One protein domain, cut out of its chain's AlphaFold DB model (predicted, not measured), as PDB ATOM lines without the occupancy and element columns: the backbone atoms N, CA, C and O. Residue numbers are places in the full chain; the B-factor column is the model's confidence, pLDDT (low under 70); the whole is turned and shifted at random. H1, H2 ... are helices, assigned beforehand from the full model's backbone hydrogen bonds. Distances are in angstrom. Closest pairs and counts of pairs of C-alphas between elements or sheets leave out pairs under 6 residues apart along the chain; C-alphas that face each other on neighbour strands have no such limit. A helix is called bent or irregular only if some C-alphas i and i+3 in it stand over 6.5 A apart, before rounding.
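What this domain is: This is residues 175 to 289 and 413 to 430 of the 430 residues of an uncharacterized protein of Suillus luteus UH-Slu-Lm8-n1 (UniProt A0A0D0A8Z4). Helix H4 runs through the middle of a structure made largely of loops; H7 crosses it nearly at right angles, and the short helices H1, H5 and H6 pack on it. H2 packs on H1, H3 touches no helix, and the looped residues 201 to 232 lead from H3 to H4; H8, across a cut, lies close to H4. The printed part has 133 residues with eight named helices, H1 to H8 in chain order, and no named strand; the class is all helix, though 58 residues, under half, are in named helices. It is compact, with a radius of gyration of the C-alphas of 15.8 A and spans of 45 by 36 by 23 A.

How they stand to each other: Start at H1, residues 175 to 180, which touches H2, residues 184 to 187; their closest C-alphas, Gly 177 and Pro 184, are 4.2 A apart. H3, residues 197 to 200, is only just apart from H2, at 8.1 A. Next find the hub, H4, residues 233 to 244; its residues 234 to 238 touch H1 at a shallow tilt of 22 degrees, opposite ways, with C-alphas Ile 179 and Lys 237 closest at 5.8 A. H5, residues 246 to 249, is only just irregular, its C-alphas 246 and 249 being 6.9 A apart; it touches H4, closest at C-alphas Val 241 and Ser 248, 5.9 A. H6, residues 259 to 262, touches H4, closest at C-alphas Ile 243 and Lys 259, 5.0 A. H7, residues 270 to 281, touches H4 about perpendicular, at 78 degrees, closest at C-alphas Leu 239 and Ala 276, 5.6 A. H8, residues 417 to 428, is close to H4 but not clearly touching: C-alphas Val 236 and Val 420 are 7.4 A apart. Every O i to N i+4 pair is within hydrogen-bond range in H1, H4, H7 and H8; the other helices are too short for one.

Where its parts are: Find C-alpha 175 at (165.884, 116.533, 61.007), where H1 begins. H4 starts at (176.635, 112.695, 69.519) and measures 15.8 A from first to last C-alpha; H7 measures 17.0 A, and H8 15.6 A, ending at (185.110, 106.306, 52.433).

The domain as a whole: The farthest C-alphas, His 207 and Ser 256, are 45.9 A apart. Residues 290 to 412 are not printed, and C-alphas 289 and 413 stand 34.1 A apart across that cut. The link from H3 to H4 is long, 32 residues. Mean pLDDT of the printed part is 74.7; it is under 70 for 39 residues, among them 413 to 430.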
ATOM      1  N   CYS A 175     165.336 117.673  60.276       91.88
ATOM      2  CA  CYS A 175     165.884 116.533  61.007       91.88
ATOM      3  C   CYS A 175     166.117 116.828  62.495       91.88
ATOM      4  O   CYS A 175     166.589 115.948  63.214       91.88
ATOM      5  N   ALA A 176     165.793 118.036  62.965       91.62
ATOM      6  CA  ALA A 176     166.119 118.515  64.305       91.62
ATOM      7  C   ALA A 176     165.601 117.582  65.413       91.62
ATOM      8  O   ALA A 176     166.359 117.247  66.318       91.62
ATOM      9  N   GLY A 177     164.380 117.049  65.282       91.88
ATOM     10  CA  GLY A 177     163.849 116.063  66.232       91.88
ATOM     11  C   GLY A 177     164.731 114.813  66.364       91.88
ATOM     12  O   GLY A 177     165.091 114.417  67.467       91.88
ATOM     13  N   ALA A 178     165.197 114.241  65.249       93.56
ATOM     14  CA  ALA A 178     166.093 113.076  65.263       93.56
ATOM     15  C   ALA A 178     167.522 113.412  65.739       93.56
ATOM     16  O   ALA A 178     168.212 112.577  66.344       93.56
ATOM     17  N   ILE A 179     167.980 114.635  65.459       92.81
ATOM     18  CA  ILE A 179     169.282 115.141  65.903       92.81
ATOM     19  C   ILE A 179     169.293 115.260  67.430       92.81
ATOM     20  O   ILE A 179     170.163 114.667  68.075       92.81
ATOM     21  N   PHE A 180     168.302 115.956  67.987       91.38
ATOM     22  CA  PHE A 180     168.219 116.297  69.407       91.38
ATOM     23  C   PHE A 180     167.510 115.243  70.266       91.38
ATOM     24  O   PHE A 180     167.587 115.315  71.484       91.38
ATOM     25  N   GLY A 181     166.866 114.245  69.654       91.69
ATOM     26  CA  GLY A 181     166.069 113.253  70.383       91.69
ATOM     27  C   GLY A 181     164.760 113.830  70.929       91.69
ATOM     28  O   GLY A 181     164.286 113.377  71.963       91.69
ATOM     29  N   LEU A 182     164.204 114.832  70.247       91.88
ATOM     30  CA  LEU A 182     162.990 115.554  70.633       91.88
ATOM     31  C   LEU A 182     161.855 115.311  69.632       91.88
ATOM     32  O   LEU A 182     162.087 114.837  68.516       91.88
ATOM     33  N   ASN A 183     160.626 115.671  70.011       90.69
ATOM     34  CA  ASN A 183     159.483 115.601  69.104       90.69
ATOM     35  C   ASN A 183     159.730 116.513  67.877       90.69
ATOM     36  O   ASN A 183     159.973 117.712  68.046       90.69
ATOM     37  N   PRO A 184     159.676 115.989  66.634       89.88
ATOM     38  CA  PRO A 184     159.839 116.789  65.419       89.88
ATOM     39  C   PRO A 184     158.865 117.969  65.298       89.88
ATOM     40  O   PRO A 184     159.197 118.959  64.643       89.88
ATOM     41  N   GLU A 185     157.690 117.885  65.927       88.88
ATOM     42  CA  GLU A 185     156.678 118.947  65.918       88.88
ATOM     43  C   GLU A 185     157.194 120.260  66.516       88.88
ATOM     44  O   GLU A 185     156.807 121.335  66.056       88.88
ATOM     45  N   PHE A 186     158.151 120.182  67.447       88.00
ATOM     46  CA  PHE A 186     158.758 121.350  68.088       88.00
ATOM     47  C   PHE A 186     159.543 122.239  67.112       88.00
ATOM     48  O   PHE A 186     159.823 123.398  67.408       88.00
ATOM     49  N   PHE A 187     159.892 121.715  65.934       86.12
ATOM     50  CA  PHE A 187     160.704 122.406  64.926       86.12
ATOM     51  C   PHE A 187     159.902 122.822  63.685       86.12
ATOM     52  O   PHE A 187     160.472 123.312  62.695       86.12
ATOM     53  N   LEU A 188     158.577 122.642  63.717       85.94
ATOM     54  CA  LEU A 188     157.686 123.093  62.656       85.94
ATOM     55  C   LEU A 188     157.655 124.624  62.577       85.94
ATOM     56  O   LEU A 188     157.914 125.356  63.530       85.94
ATOM     57  N   ARG A 189     157.360 125.144  61.384       79.94
ATOM     58  CA  ARG A 189     157.275 126.591  61.173       79.94
ATOM     59  C   ARG A 189     156.107 127.163  61.989       79.94
ATOM     60  O   ARG A 189     154.979 126.731  61.797       79.94
ATOM     61  N   GLY A 190     156.384 128.175  62.813       76.88
ATOM     62  CA  GLY A 190     155.377 128.868  63.626       76.88
ATOM     63  C   GLY A 190     155.168 128.272  65.017       76.88
ATOM     64  O   GLY A 190     154.423 128.843  65.802       76.88
ATOM     65  N   TYR A 191     155.839 127.162  65.329       81.19
ATOM     66  CA  TYR A 191     155.935 126.662  66.691       81.19
ATOM     67  C   TYR A 191     156.978 127.478  67.460       81.19
ATOM     68  O   TYR A 191     158.025 127.790  66.888       81.19
ATOM     69  N   ASP A 192     156.698 127.834  68.714       80.31
ATOM     70  CA  ASP A 192     157.654 128.513  69.592       80.31
ATOM     71  C   ASP A 192     158.397 127.475  70.450       80.31
ATOM     72  O   ASP A 192     157.815 126.942  71.404       80.31
ATOM     73  N   PRO A 193     159.676 127.182  70.149       74.44
ATOM     74  CA  PRO A 193     160.447 126.202  70.900       74.44
ATOM     75  C   PRO A 193     160.650 126.601  72.367       74.44
ATOM     76  O   PRO A 193     160.943 125.730  73.178       74.44
ATOM     77  N   ALA A 194     160.486 127.883  72.727       77.50
ATOM     78  CA  ALA A 194     160.670 128.364  74.099       77.50
ATOM     79  C   ALA A 194     159.552 127.897  75.041       77.50
ATOM     80  O   ALA A 194     159.714 127.915  76.259       77.50
ATOM     81  N   THR A 195     158.422 127.459  74.480       83.38
ATOM     82  CA  THR A 195     157.292 126.926  75.251       83.38
ATOM     83  C   THR A 195     157.545 125.525  75.799       83.38
ATOM     84  O   THR A 195     156.821 125.097  76.694       83.38
ATOM     85  N   GLN A 196     158.540 124.810  75.265       85.38
ATOM     86  CA  GLN A 196     158.842 123.431  75.638       85.38
ATOM     87  C   GLN A 196     160.073 123.378  76.533       85.38
ATOM     88  O   GLN A 196     161.157 123.843  76.162       85.38
ATOM     89  N   GLU A 197     159.915 122.772  77.705       85.31
ATOM     90  CA  GLU A 197     160.998 122.617  78.672       85.31
ATOM     91  C   GLU A 197     162.143 121.785  78.078       85.31
ATOM     92  O   GLU A 197     163.310 122.133  78.254       85.31
ATOM     93  N   GLU A 198     161.830 120.771  77.267       86.19
ATOM     94  CA  GLU A 198     162.814 119.892  76.632       86.19
ATOM     95  C   GLU A 198     163.715 120.621  75.626       86.19
ATOM     96  O   GLU A 198     164.871 120.248  75.435       86.19
ATOM     97  N   CYS A 199     163.213 121.679  74.989       84.19
ATOM     98  CA  CYS A 199     164.022 122.547  74.135       84.19
ATOM     99  C   CYS A 199     164.873 123.507  74.975       84.19
ATOM    100  O   CYS A 199     166.027 123.774  74.634       84.19
ATOM    101  N   CYS A 200     164.321 124.010  76.080       82.75
ATOM    102  CA  CYS A 200     165.007 124.932  76.977       82.75
ATOM    103  C   CYS A 200     166.185 124.268  77.699       82.75
ATOM    104  O   CYS A 200     167.256 124.867  77.739       82.75
ATOM    105  N   ILE A 201     166.065 123.024  78.177       84.62
ATOM    106  CA  ILE A 201     167.172 122.303  78.848       84.62
ATOM    107  C   ILE A 201     168.396 122.080  77.945       84.62
ATOM    108  O   ILE A 201     169.496 121.831  78.435       84.62
ATOM    109  N   LEU A 202     168.230 122.169  76.621       83.81
ATOM    110  CA  LEU A 202     169.336 122.043  75.674       83.81
ATOM    111  C   LEU A 202     170.231 123.290  75.640       83.81
ATOM    112  O   LEU A 202     171.403 123.184  75.271       83.81
ATOM    113  N   ILE A 203     169.713 124.462  76.020       80.62
ATOM    114  CA  ILE A 203     170.461 125.731  75.983       80.62
ATOM    115  C   ILE A 203     170.617 126.357  77.377       80.62
ATOM    116  O   ILE A 203     171.637 126.987  77.659       80.62
ATOM    117  N   CYS A 204     169.638 126.176  78.254       81.81
ATOM    118  CA  CYS A 204     169.580 126.785  79.575       81.81
ATOM    119  C   CYS A 204     170.116 125.849  80.660       81.81
ATOM    120  O   CYS A 204     170.005 124.628  80.582       81.81
ATOM    121  N   SER A 205     170.660 126.448  81.718       78.56
ATOM    122  CA  SER A 205     170.993 125.750  82.956       78.56
ATOM    123  C   SER A 205     169.738 125.153  83.612       78.56
ATOM    124  O   SER A 205     168.624 125.606  83.329       78.56
ATOM    125  N   PRO A 206     169.895 124.234  84.585       75.19
ATOM    126  CA  PRO A 206     168.786 123.776  85.430       75.19
ATOM    127  C   PRO A 206     168.037 124.906  86.161       75.19
ATOM    128  O   PRO A 206     166.931 124.702  86.647       75.19
ATOM    129  N   HIS A 207     168.627 126.104  86.246       75.62
ATOM    130  CA  HIS A 207     168.026 127.295  86.849       75.62
ATOM    131  C   HIS A 207     167.327 128.209  85.824       75.62
ATOM    132  O   HIS A 207     166.931 129.320  86.169       75.62
ATOM    133  N   GLY A 208     167.207 127.784  84.562       76.81
ATOM    134  CA  GLY A 208     166.556 128.548  83.492       76.81
ATOM    135  C   GLY A 208     167.384 129.716  82.948       76.81
ATOM    136  O   GLY A 208     166.894 130.489  82.128       76.81
ATOM    137  N   SER A 209     168.642 129.861  83.377       79.31
ATOM    138  CA  SER A 209     169.553 130.898  82.887       79.31
ATOM    139  C   SER A 209     170.403 130.388  81.725       79.31
ATOM    140  O   SER A 209     170.867 129.248  81.744       79.31
ATOM    141  N   TYR A 210     170.694 131.243  80.745       77.38
ATOM    142  CA  TYR A 210     171.675 130.918  79.708       77.38
ATOM    143  C   TYR A 210     173.053 130.706  80.338       77.38
ATOM    144  O   TYR A 210     173.534 131.532  81.118       77.38
ATOM    145  N   THR A 211     173.686 129.583  80.020       73.31
ATOM    146  CA  THR A 211     175.056 129.289  80.444       73.31
ATOM    147  C   THR A 211     176.050 129.845  79.431       73.31
ATOM    148  O   THR A 211     175.731 130.062  78.264       73.31
ATOM    149  N   LYS A 212     177.308 130.020  79.856       73.50
ATOM    150  CA  LYS A 212     178.414 130.338  78.933       73.50
ATOM    151  C   LYS A 212     178.555 129.285  77.821       73.50
ATOM    152  O   LYS A 212     178.987 129.596  76.717       73.50
ATOM    153  N   PHE A 213     178.187 128.045  78.131       73.75
ATOM    154  CA  PHE A 213     178.310 126.876  77.277       73.75
ATOM    155  C   PHE A 213     176.981 126.126  77.246       73.75
ATOM    156  O   PHE A 213     176.580 125.564  78.265       73.75
ATOM    157  N   ALA A 214     176.301 126.130  76.096       78.00
ATOM    158  CA  ALA A 214     175.000 125.482  75.942       78.00
ATOM    159  C   ALA A 214     175.089 123.981  76.303       78.00
ATOM    160  O   ALA A 214     175.951 123.291  75.740       78.00
ATOM    161  N   PRO A 215     174.216 123.450  77.181       79.12
ATOM    162  CA  PRO A 215     174.265 122.058  77.635       79.12
ATOM    163  C   PRO A 215     174.268 121.018  76.511       79.12
ATOM    164  O   PRO A 215     174.907 119.976  76.619       79.12
ATOM    165  N   ILE A 216     173.622 121.315  75.383       80.06
ATOM    166  CA  ILE A 216     173.606 120.443  74.202       80.06
ATOM    167  C   ILE A 216     174.989 120.198  73.583       80.06
ATOM    168  O   ILE A 216     175.262 119.137  73.008       80.06
ATOM    169  N   LEU A 217     175.870 121.189  73.705       76.50
ATOM    170  CA  LEU A 217     177.263 121.110  73.282       76.50
ATOM    171  C   LEU A 217     178.157 120.644  74.437       76.50
ATOM    172  O   LEU A 217     179.179 119.999  74.197       76.50
ATOM    173  N   PHE A 218     177.747 120.940  75.675       76.88
ATOM    174  CA  PHE A 218     178.513 120.723  76.900       76.88
ATOM    175  C   PHE A 218     177.638 120.142  78.021       76.88
ATOM    176  O   PHE A 218     177.253 120.869  78.935       76.88
ATOM    177  N   PRO A 219     177.352 118.826  77.999       71.94
ATOM    178  CA  PRO A 219     176.441 118.207  78.965       71.94
ATOM    179  C   PRO A 219     176.913 118.315  80.421       71.94
ATOM    180  O   PRO A 219     176.097 118.321  81.331       71.94
ATOM    181  N   ASN A 220     178.231 118.410  80.636       72.81
ATOM    182  CA  ASN A 220     178.859 118.491  81.956       72.81
ATOM    183  C   ASN A 220     179.705 119.776  82.066       72.81
ATOM    184  O   ASN A 220     180.930 119.704  81.917       72.81
ATOM    185  N   PRO A 221     179.089 120.952  82.293       66.25
ATOM    186  CA  PRO A 221     179.808 122.229  82.337       66.25
ATOM    187  C   PRO A 221     180.809 122.320  83.501       66.25
ATOM    188  O   PRO A 221     181.816 123.013  83.377       66.25
ATOM    189  N   ASP A 222     180.578 121.581  84.590       69.00
ATOM    190  CA  ASP A 222     181.429 121.596  85.792       69.00
ATOM    191  C   ASP A 222     182.675 120.708  85.658       69.00
ATOM    192  O   ASP A 222     183.646 120.847  86.399       69.00
ATOM    193  N   SER A 223     182.671 119.796  84.683       66.75
ATOM    194  CA  SER A 223     183.758 118.859  84.410       66.75
ATOM    195  C   SER A 223     184.276 119.083  82.990       66.75
ATOM    196  O   SER A 223     184.118 118.233  82.107       66.75
ATOM    197  N   LEU A 224     184.943 120.222  82.777       66.94
ATOM    198  CA  LEU A 224     185.675 120.553  81.547       66.94
ATOM    199  C   LEU A 224     186.967 119.726  81.418       66.94
ATOM    200  O   LEU A 224     188.061 120.261  81.247       66.94
ATOM    201  N   LEU A 225     186.855 118.402  81.513       69.69
ATOM    202  CA  LEU A 225     187.959 117.513  81.192       69.69
ATOM    203  C   LEU A 225     188.251 117.654  79.692       69.69
ATOM    204  O   LEU A 225     187.350 117.387  78.887       69.69
ATOM    205  N   PRO A 226     189.489 118.004  79.295       65.50
ATOM    206  CA  PRO A 226     189.841 118.199  77.887       65.50
ATOM    207  C   PRO A 226     189.472 117.006  76.994       65.50
ATOM    208  O   PRO A 226     189.106 117.155  75.834       65.50
ATOM    209  N   ASN A 227     189.476 115.803  77.573       68.62
ATOM    210  CA  ASN A 227     189.180 114.559  76.871       68.62
ATOM    211  C   ASN A 227     187.694 114.362  76.523       68.62
ATOM    212  O   ASN A 227     187.405 113.497  75.696       68.62
ATOM    213  N   ASN A 228     186.767 115.120  77.120       66.88
ATOM    214  CA  ASN A 228     185.315 114.993  76.907       66.88
ATOM    215  C   ASN A 228     184.688 116.223  76.232       66.88
ATOM    216  O   ASN A 228     183.510 116.207  75.875       66.88
ATOM    217  N   PHE A 229     185.467 117.283  76.039       66.75
ATOM    218  CA  PHE A 229     185.019 118.523  75.421       66.75
ATOM    219  C   PHE A 229     184.624 118.295  73.953       66.75
ATOM    220  O   PHE A 229     185.357 117.657  73.198       66.75
ATOM    221  N   LEU A 230     183.439 118.781  73.557       69.56
ATOM    222  CA  LEU A 230     182.859 118.654  72.206       69.56
ATOM    223  C   LEU A 230     182.643 117.213  71.698       69.56
ATOM    224  O   LEU A 230     182.254 117.013  70.545       69.56
ATOM    225  N   LYS A 231     182.792 116.192  72.554       76.75
ATOM    226  CA  LYS A 231     182.400 114.807  72.247       76.75
ATOM    227  C   LYS A 231     180.891 114.626  72.418       76.75
ATOM    228  O   LYS A 231     180.428 113.909  73.299       76.75
ATOM    229  N   SER A 232     180.120 115.294  71.563       83.56
ATOM    230  CA  SER A 232     178.659 115.217  71.556       83.56
ATOM    231  C   SER A 232     178.161 114.428  70.347       83.56
ATOM    232  O   SER A 232     178.465 114.759  69.199       83.56
ATOM    233  N   ALA A 233     177.332 113.409  70.589       88.06
ATOM    234  CA  ALA A 233     176.635 112.695  69.519       88.06
ATOM    235  C   ALA A 233     175.747 113.643  68.692       88.06
ATOM    236  O   ALA A 233     175.553 113.424  67.498       88.06
ATOM    237  N   VAL A 234     175.252 114.725  69.307       90.31
ATOM    238  CA  VAL A 234     174.467 115.764  68.631       90.31
ATOM    239  C   VAL A 234     175.315 116.481  67.580       90.31
ATOM    240  O   VAL A 234     174.886 116.592  66.435       90.31
ATOM    241  N   LEU A 235     176.546 116.882  67.921       89.94
ATOM    242  CA  LEU A 235     177.475 117.520  66.978       89.94
ATOM    243  C   LEU A 235     177.803 116.611  65.793       89.94
ATOM    244  O   LEU A 235     177.766 117.058  64.647       89.94
ATOM    245  N   VAL A 236     178.045 115.324  66.052       90.38
ATOM    246  CA  VAL A 236     178.300 114.337  64.991       90.38
ATOM    247  C   VAL A 236     177.088 114.200  64.067       90.38
ATOM    248  O   VAL A 236     177.249 114.212  62.848       90.38
ATOM    249  N   LYS A 237     175.865 114.128  64.612       93.06
ATOM    250  CA  LYS A 237     174.635 114.075  63.803       93.06
ATOM    251  C   LYS A 237     174.439 115.344  62.971       93.06
ATOM    252  O   LYS A 237     174.101 115.233  61.793       93.06
ATOM    253  N   ILE A 238     174.673 116.525  63.547       92.69
ATOM    254  CA  ILE A 238     174.587 117.808  62.832       92.69
ATOM    255  C   ILE A 238     175.581 117.836  61.671       92.69
ATOM    256  O   ILE A 238     175.212 118.178  60.544       92.69
ATOM    257  N   LEU A 239     176.829 117.446  61.928       91.88
ATOM    258  CA  LEU A 239     177.881 117.436  60.920       91.88
ATOM    259  C   LEU A 239     177.578 116.418  59.813       91.88
ATOM    260  O   LEU A 239     177.674 116.744  58.628       91.88
ATOM    261  N   LYS A 240     177.111 115.220  60.187       91.62
ATOM    262  CA  LYS A 240     176.668 114.187  59.244       91.62
ATOM    263  C   LYS A 240     175.556 114.711  58.338       91.62
ATOM    264  O   LYS A 240     175.674 114.603  57.122       91.62
ATOM    265  N   VAL A 241     174.526 115.352  58.893       93.31
ATOM    266  CA  VAL A 241     173.433 115.952  58.106       93.31
ATOM    267  C   VAL A 241     173.933 117.077  57.203       93.31
ATOM    268  O   VAL A 241     173.556 117.132  56.036       93.31
ATOM    269  N   SER A 242     174.823 117.930  57.703       92.06
ATOM    270  CA  SER A 242     175.352 119.082  56.961       92.06
ATOM    271  C   SER A 242     176.185 118.676  55.743       92.06
ATOM    272  O   SER A 242     176.148 119.341  54.710       92.06
ATOM    273  N   ILE A 243     176.931 117.576  55.856       91.19
ATOM    274  CA  ILE A 243     177.892 117.119  54.844       91.19
ATOM    275  C   ILE A 243     177.308 116.021  53.945       91.19
ATOM    276  O   ILE A 243     177.614 115.946  52.752       91.19
ATOM    277  N   CYS A 244     176.466 115.155  54.504       89.56
ATOM    278  CA  CYS A 244     175.894 114.004  53.806       89.56
ATOM    279  C   CYS A 244     174.433 114.214  53.395       89.56
ATOM    280  O   CYS A 244     173.884 113.410  52.642       89.56
ATOM    281  N   GLY A 245     173.809 115.300  53.851       90.19
ATOM    282  CA  GLY A 245     172.416 115.639  53.590       90.19
ATOM    283  C   GLY A 245     171.443 115.038  54.609       90.19
ATOM    284  O   GLY A 245     171.770 114.146  55.395       90.19
ATOM    285  N   LYS A 246     170.198 115.519  54.561       89.06
ATOM    286  CA  LYS A 246     169.110 115.184  55.499       89.06
ATOM    287  C   LYS A 246     168.765 113.693  55.636       89.06
ATOM    288  O   LYS A 246     168.332 113.255  56.695       89.06
ATOM    289  N   THR A 247     168.972 112.884  54.597       87.88
ATOM    290  CA  THR A 247     168.668 111.437  54.635       87.88
ATOM    291  C   THR A 247     169.750 110.615  55.334       87.88
ATOM    292  O   THR A 247     169.544 109.440  55.623       87.88
ATOM    293  N   SER A 248     170.897 111.218  55.652       89.81
ATOM    294  CA  SER A 248     172.047 110.515  56.234       89.81
ATOM    295  C   SER A 248     171.804 109.942  57.634       89.81
ATOM    296  O   SER A 248     172.560 109.079  58.085       89.81
ATOM    297  N   LEU A 249     170.766 110.403  58.340       88.25
ATOM    298  CA  LEU A 249     170.388 109.851  59.641       88.25
ATOM    299  C   LEU A 249     169.522 108.592  59.527       88.25
ATOM    300  O   LEU A 249     169.555 107.777  60.442       88.25
ATOM    301  N   SER A 250     168.760 108.430  58.440       82.94
ATOM    302  CA  SER A 250     167.801 107.329  58.277       82.94
ATOM    303  C   SER A 250     168.274 106.226  57.332       82.94
ATOM    304  O   SER A 250     167.843 105.085  57.474       82.94
ATOM    305  N   SER A 251     169.155 106.536  56.378       74.00
ATOM    306  CA  SER A 251     169.680 105.559  55.423       74.00
ATOM    307  C   SER A 251     171.184 105.361  55.587       74.00
ATOM    308  O   SER A 251     171.942 106.328  55.515       74.00
ATOM    309  N   ASN A 252     171.620 104.102  55.675       64.06
ATOM    310  CA  ASN A 252     173.027 103.717  55.498       64.06
ATOM    311  C   ASN A 252     173.470 103.729  54.020       64.06
ATOM    312  O   ASN A 252     174.590 103.347  53.711       64.06
ATOM    313  N   VAL A 253     172.599 104.136  53.092       60.00
ATOM    314  CA  VAL A 253     172.900 104.129  51.657       60.00
ATOM    315  C   VAL A 253     173.587 105.437  51.263       60.00
ATOM    316  O   VAL A 253     173.024 106.522  51.424       60.00
ATOM    317  N   GLN A 254     174.799 105.308  50.719       55.38
ATOM    318  CA  GLN A 254     175.609 106.379  50.135       55.38
ATOM    319  C   GLN A 254     174.803 107.121  49.052       55.38
ATOM    320  O   GLN A 254     174.516 106.579  47.984       55.38
ATOM    321  N   SER A 255     174.433 108.381  49.298       57.69
ATOM    322  CA  SER A 255     173.867 109.238  48.251       57.69
ATOM    323  C   SER A 255     174.989 109.725  47.332       57.69
ATOM    324  O   SER A 255     175.993 110.265  47.798       57.69
ATOM    325  N   SER A 256     174.814 109.595  46.013       53.00
ATOM    326  CA  SER A 256     175.797 110.004  44.993       53.00
ATOM    327  C   SER A 256     176.117 111.510  44.975       53.00
ATOM    328  O   SER A 256     177.039 111.932  44.278       53.00
ATOM    329  N   LYS A 257     175.390 112.323  45.754       64.50
ATOM    330  CA  LYS A 257     175.524 113.787  45.856       64.50
ATOM    331  C   LYS A 257     175.988 114.243  47.244       64.50
ATOM    332  O   LYS A 257     175.443 115.192  47.802       64.50
ATOM    333  N   MET A 258     176.965 113.554  47.831       81.06
ATOM    334  CA  MET A 258     177.510 113.933  49.136       81.06
ATOM    335  C   MET A 258     178.277 115.262  49.042       81.06
ATOM    336  O   MET A 258     179.208 115.388  48.242       81.06
ATOM    337  N   LYS A 259     177.921 116.248  49.876       88.88
ATOM    338  CA  LYS A 259     178.567 117.571  49.878       88.88
ATOM    339  C   LYS A 259     180.042 117.480  50.255       88.88
ATOM    340  O   LYS A 259     180.830 118.192  49.650       88.88
ATOM    341  N   ALA A 260     180.435 116.548  51.133       87.06
ATOM    342  CA  ALA A 260     181.853 116.262  51.415       87.06
ATOM    343  C   ALA A 260     182.660 116.021  50.140       87.06
ATOM    344  O   ALA A 260     183.723 116.605  49.962       87.06
ATOM    345  N   LYS A 261     182.124 115.197  49.232       86.12
ATOM    346  CA  LYS A 261     182.783 114.874  47.966       86.12
ATOM    347  C   LYS A 261     182.801 116.068  47.018       86.12
ATOM    348  O   LYS A 261     183.802 116.296  46.353       86.12
ATOM    349  N   ILE A 262     181.706 116.830  46.963       85.69
ATOM    350  CA  ILE A 262     181.606 118.028  46.115       85.69
ATOM    351  C   ILE A 262     182.600 119.095  46.585       85.69
ATOM    352  O   ILE A 262     183.270 119.693  45.756       85.69
ATOM    353  N   TRP A 263     182.701 119.323  47.895       87.25
ATOM    354  CA  TRP A 263     183.569 120.329  48.518       87.25
ATOM    355  C   TRP A 263     184.995 119.827  48.785       87.25
ATOM    356  O   TRP A 263     185.803 120.570  49.338       87.25
ATOM    357  N   GLU A 264     185.301 118.588  48.392       85.94
ATOM    358  CA  GLU A 264     186.613 117.953  48.552       85.94
ATOM    359  C   GLU A 264     187.129 118.024  50.005       85.94
ATOM    360  O   GLU A 264     188.271 118.417  50.269       85.94
ATOM    361  N   LEU A 265     186.255 117.684  50.959       87.94
ATOM    362  CA  LEU A 265     186.598 117.572  52.377       87.94
ATOM    363  C   LEU A 265     187.303 116.237  52.630       87.94
ATOM    364  O   LEU A 265     186.758 115.191  52.294       87.94
ATOM    365  N   GLN A 266     188.497 116.282  53.223       84.69
ATOM    366  CA  GLN A 266     189.344 115.098  53.453       84.69
ATOM    367  C   GLN A 266     189.532 114.757  54.931       84.69
ATOM    368  O   GLN A 266     189.910 113.643  55.273       84.69
ATOM    369  N   SER A 267     189.297 115.716  55.816       85.75
ATOM    370  CA  SER A 267     189.497 115.556  57.247       85.75
ATOM    371  C   SER A 267     188.514 116.431  58.005       85.75
ATOM    372  O   SER A 267     187.857 117.311  57.440       85.75
ATOM    373  N   THR A 268     188.403 116.165  59.299       86.94
ATOM    374  CA  THR A 268     187.622 117.011  60.195       86.94
ATOM    375  C   THR A 268     188.486 118.153  60.689       86.94
ATOM    376  O   THR A 268     189.598 117.922  61.156       86.94
ATOM    377  N   THR A 269     187.965 119.374  60.633       90.00
ATOM    378  CA  THR A 269     188.658 120.557  61.149       90.00
ATOM    379  C   THR A 269     187.933 121.143  62.365       90.00
ATOM    380  O   THR A 269     186.729 120.918  62.543       90.00
ATOM    381  N   PRO A 270     188.617 121.945  63.199       87.88
ATOM    382  CA  PRO A 270     187.965 122.698  64.270       87.88
ATOM    383  C   PRO A 270     186.818 123.583  63.762       87.88
ATOM    384  O   PRO A 270     185.758 123.624  64.389       87.88
ATOM    385  N   GLY A 271     186.977 124.208  62.590       90.06
ATOM    386  CA  GLY A 271     185.927 125.023  61.976       90.06
ATOM    387  C   GLY A 271     184.668 124.226  61.622       90.06
ATOM    388  O   GLY A 271     183.567 124.740  61.791       90.06
ATOM    389  N   MET A 272     184.788 122.943  61.258       92.12
ATOM    390  CA  MET A 272     183.624 122.073  61.026       92.12
ATOM    391  C   MET A 272     182.825 121.831  62.308       92.12
ATOM    392  O   MET A 272     181.593 121.855  62.294       92.12
ATOM    393  N   ILE A 273     183.524 121.617  63.425       89.56
ATOM    394  CA  ILE A 273     182.903 121.418  64.739       89.56
ATOM    395  C   ILE A 273     182.250 122.721  65.208       89.56
ATOM    396  O   ILE A 273     181.103 122.701  65.660       89.56
ATOM    397  N   ALA A 274     182.938 123.853  65.040       89.25
ATOM    398  CA  ALA A 274     182.401 125.174  65.348       89.25
ATOM    399  C   ALA A 274     181.151 125.485  64.508       89.25
ATOM    400  O   ALA A 274     180.119 125.855  65.062       89.25
ATOM    401  N   ALA A 275     181.188 125.239  63.195       89.81
ATOM    402  CA  ALA A 275     180.043 125.427  62.308       89.81
ATOM    403  C   ALA A 275     178.850 124.549  62.721       89.81
ATOM    404  O   ALA A 275     177.717 125.034  62.781       89.81
ATOM    405  N   ALA A 276     179.087 123.277  63.056       91.00
ATOM    406  CA  ALA A 276     178.044 122.384  63.562       91.00
ATOM    407  C   ALA A 276     177.444 122.893  64.882       91.00
ATOM    408  O   ALA A 276     176.224 122.908  65.034       91.00
ATOM    409  N   ALA A 277     178.281 123.368  65.808       87.56
ATOM    410  CA  ALA A 277     177.836 123.958  67.064       87.56
ATOM    411  C   ALA A 277     176.958 125.198  66.837       87.56
ATOM    412  O   ALA A 277     175.881 125.306  67.424       87.56
ATOM    413  N   THR A 278     177.378 126.109  65.953       86.25
ATOM    414  CA  THR A 278     176.628 127.344  65.705       86.25
ATOM    415  C   THR A 278     175.301 127.081  65.005       86.25
ATOM    416  O   THR A 278     174.275 127.624  65.411       86.25
ATOM    417  N   VAL A 279     175.282 126.235  63.970       87.50
ATOM    418  CA  VAL A 279     174.031 125.945  63.250       87.50
ATOM    419  C   VAL A 279     173.101 125.061  64.082       87.50
ATOM    420  O   VAL A 279     171.887 125.224  64.003       87.50
ATOM    421  N   GLY A 280     173.641 124.183  64.928       85.25
ATOM    422  CA  GLY A 280     172.863 123.378  65.872       85.25
ATOM    423  C   GLY A 280     172.054 124.202  66.873       85.25
ATOM    424  O   GLY A 280     170.994 123.760  67.302       85.25
ATOM    425  N   ALA A 281     172.510 125.410  67.204       81.06
ATOM    426  CA  ALA A 281     171.788 126.308  68.099       81.06
ATOM    427  C   ALA A 281     170.629 127.055  67.410       81.06
ATOM    428  O   ALA A 281     169.708 127.500  68.086       81.06
ATOM    429  N   MET A 282     170.633 127.188  66.076       80.75
ATOM    430  CA  MET A 282     169.634 127.995  65.355       80.75
ATOM    431  C   MET A 282     168.184 127.473  65.418       80.75
ATOM    432  O   MET A 282     167.276 128.300  65.423       80.75
ATOM    433  N   PRO A 283     167.906 126.153  65.417       77.50
ATOM    434  CA  PRO A 283     166.541 125.637  65.550       77.50
ATOM    435  C   PRO A 283     165.967 125.734  66.969       77.50
ATOM    436  O   PRO A 283     164.790 125.440  67.155       77.50
ATOM    437  N   LEU A 284     166.797 126.063  67.957       79.81
ATOM    438  CA  LEU A 284     166.446 126.057  69.371       79.81
ATOM    439  C   LEU A 284     166.019 127.466  69.830       79.81
ATOM    440  O   LEU A 284     166.298 128.448  69.134       79.81
ATOM    441  N   PRO A 285     165.327 127.595  70.975       64.88
ATOM    442  CA  PRO A 285     164.855 128.890  71.446       64.88
ATOM    443  C   PRO A 285     166.030 129.751  71.913       64.88
ATOM    444  O   PRO A 285     166.511 129.628  73.035       64.88
ATOM    445  N   LEU A 286     166.511 130.625  71.032       64.69
ATOM    446  CA  LEU A 286     167.465 131.668  71.388       64.69
ATOM    447  C   LEU A 286     166.697 132.946  71.746       64.69
ATOM    448  O   LEU A 286     165.717 133.282  71.073       64.69
ATOM    449  N   PRO A 287     167.124 133.691  72.778       51.78
ATOM    450  CA  PRO A 287     166.442 134.907  73.168       51.78
ATOM    451  C   PRO A 287     166.597 135.928  72.037       51.78
ATOM    452  O   PRO A 287     167.694 136.151  71.522       51.78
ATOM    453  N   LEU A 288     165.491 136.573  71.657       43.75
ATOM    454  CA  LEU A 288     165.412 137.570  70.577       43.75
ATOM    455  C   LEU A 288     166.379 138.761  70.746       43.75
ATOM    456  O   LEU A 288     166.575 139.517  69.805       43.75
ATOM    457  N   SER A 289     167.018 138.936  71.907       38.97
ATOM    458  CA  SER A 289     168.074 139.939  72.112       38.97
ATOM    459  C   SER A 289     169.458 139.502  71.602       38.97
ATOM    460  O   SER A 289     170.329 140.348  71.427       38.97
ATOM    461  N   ILE A 413     194.239 119.705  68.582       40.19
ATOM    462  CA  ILE A 413     194.518 119.036  67.295       40.19
ATOM    463  C   ILE A 413     194.909 117.548  67.450       40.19
ATOM    464  O   ILE A 413     194.835 116.797  66.482       40.19
ATOM    465  N   LEU A 414     195.239 117.066  68.654       32.19
ATOM    466  CA  LEU A 414     195.651 115.674  68.892       32.19
ATOM    467  C   LEU A 414     194.560 114.735  69.452       32.19
ATOM    468  O   LEU A 414     194.718 113.521  69.341       32.19
ATOM    469  N   ALA A 415     193.447 115.234  70.009       31.19
ATOM    470  CA  ALA A 415     192.509 114.394  70.784       31.19
ATOM    471  C   ALA A 415     191.124 114.156  70.137       31.19
ATOM    472  O   ALA A 415     190.450 113.177  70.469       31.19
ATOM    473  N   GLY A 416     190.685 115.027  69.216       31.36
ATOM    474  CA  GLY A 416     189.350 114.968  68.587       31.36
ATOM    475  C   GLY A 416     189.274 114.207  67.256       31.36
ATOM    476  O   GLY A 416     188.190 113.786  66.850       31.36
ATOM    477  N   ASN A 417     190.414 113.984  66.595       35.56
ATOM    478  CA  ASN A 417     190.439 113.512  65.206       35.56
ATOM    479  C   ASN A 417     189.909 112.085  65.041       35.56
ATOM    480  O   ASN A 417     189.270 111.799  64.041       35.56
ATOM    481  N   HIS A 418     190.067 111.201  66.030       36.47
ATOM    482  CA  HIS A 418     189.764 109.776  65.850       36.47
ATOM    483  C   HIS A 418     188.267 109.469  65.637       36.47
ATOM    484  O   HIS A 418     187.926 108.556  64.895       36.47
ATOM    485  N   LEU A 419     187.348 110.214  66.262       33.66
ATOM    486  CA  LEU A 419     185.909 109.897  66.225       33.66
ATOM    487  C   LEU A 419     185.216 110.449  64.971       33.66
ATOM    488  O   LEU A 419     184.303 109.818  64.441       33.66
ATOM    489  N   VAL A 420     185.679 111.594  64.467       38.75
ATOM    490  CA  VAL A 420     185.133 112.198  63.245       38.75
ATOM    491  C   VAL A 420     185.875 111.710  61.998       38.75
ATOM    492  O   VAL A 420     185.228 111.493  60.976       38.75
ATOM    493  N   ASP A 421     187.163 111.356  62.106       39.19
ATOM    494  CA  ASP A 421     187.826 110.524  61.094       39.19
ATOM    495  C   ASP A 421     187.157 109.161  60.972       39.19
ATOM    496  O   ASP A 421     187.087 108.647  59.869       39.19
ATOM    497  N   CYS A 422     186.636 108.562  62.048       39.66
ATOM    498  CA  CYS A 422     185.815 107.358  61.916       39.66
ATOM    499  C   CYS A 422     184.523 107.636  61.137       39.66
ATOM    500  O   CYS A 422     184.091 106.776  60.382       39.66
ATOM    501  N   CYS A 423     183.924 108.824  61.261       36.59
ATOM    502  CA  CYS A 423     182.746 109.201  60.478       36.59
ATOM    503  C   CYS A 423     183.088 109.435  58.995       36.59
ATOM    504  O   CYS A 423     182.358 108.955  58.135       36.59
ATOM    505  N   LEU A 424     184.204 110.111  58.694       40.53
ATOM    506  CA  LEU A 424     184.693 110.318  57.325       40.53
ATOM    507  C   LEU A 424     185.208 109.014  56.695       40.53
ATOM    508  O   LEU A 424     184.801 108.683  55.588       40.53
ATOM    509  N   ARG A 425     186.001 108.211  57.416       42.44
ATOM    510  CA  ARG A 425     186.471 106.889  56.959       42.44
ATOM    511  C   ARG A 425     185.329 105.905  56.805       42.44
ATOM    512  O   ARG A 425     185.302 105.201  55.811       42.44
ATOM    513  N   SER A 426     184.344 105.894  57.707       39.22
ATOM    514  CA  SER A 426     183.136 105.082  57.518       39.22
ATOM    515  C   SER A 426     182.317 105.526  56.299       39.22
ATOM    516  O   SER A 426     181.526 104.725  55.815       39.22
ATOM    517  N   CYS A 427     182.502 106.756  55.799       36.50
ATOM    518  CA  CYS A 427     181.952 107.220  54.519       36.50
ATOM    519  C   CYS A 427     182.857 106.918  53.303       36.50
ATOM    520  O   CYS A 427     182.359 106.922  52.178       36.50
ATOM    521  N   GLU A 428     184.158 106.676  53.497       33.62
ATOM    522  CA  GLU A 428     185.110 106.306  52.433       33.62
ATOM    523  C   GLU A 428     185.242 104.788  52.230       33.62
ATOM    524  O   GLU A 428     185.550 104.350  51.124       33.62
ATOM    525  N   THR A 429     185.020 103.974  53.269       35.31
ATOM    526  CA  THR A 429     185.213 102.512  53.236       35.31
ATOM    527  C   THR A 429     183.932 101.699  52.976       35.31
ATOM    528  O   THR A 429     183.935 100.491  53.212       35.31
ATOM    529  N   GLN A 430     182.844 102.325  52.512       34.66
ATOM    530  CA  GLN A 430     181.582 101.679  52.097       34.66
ATOM    531  C   GLN A 430     181.090 102.272  50.776       34.66
ATOM    532  O   GLN A 430     180.487 101.503  49.993       34.66
TER     533      GLN A 430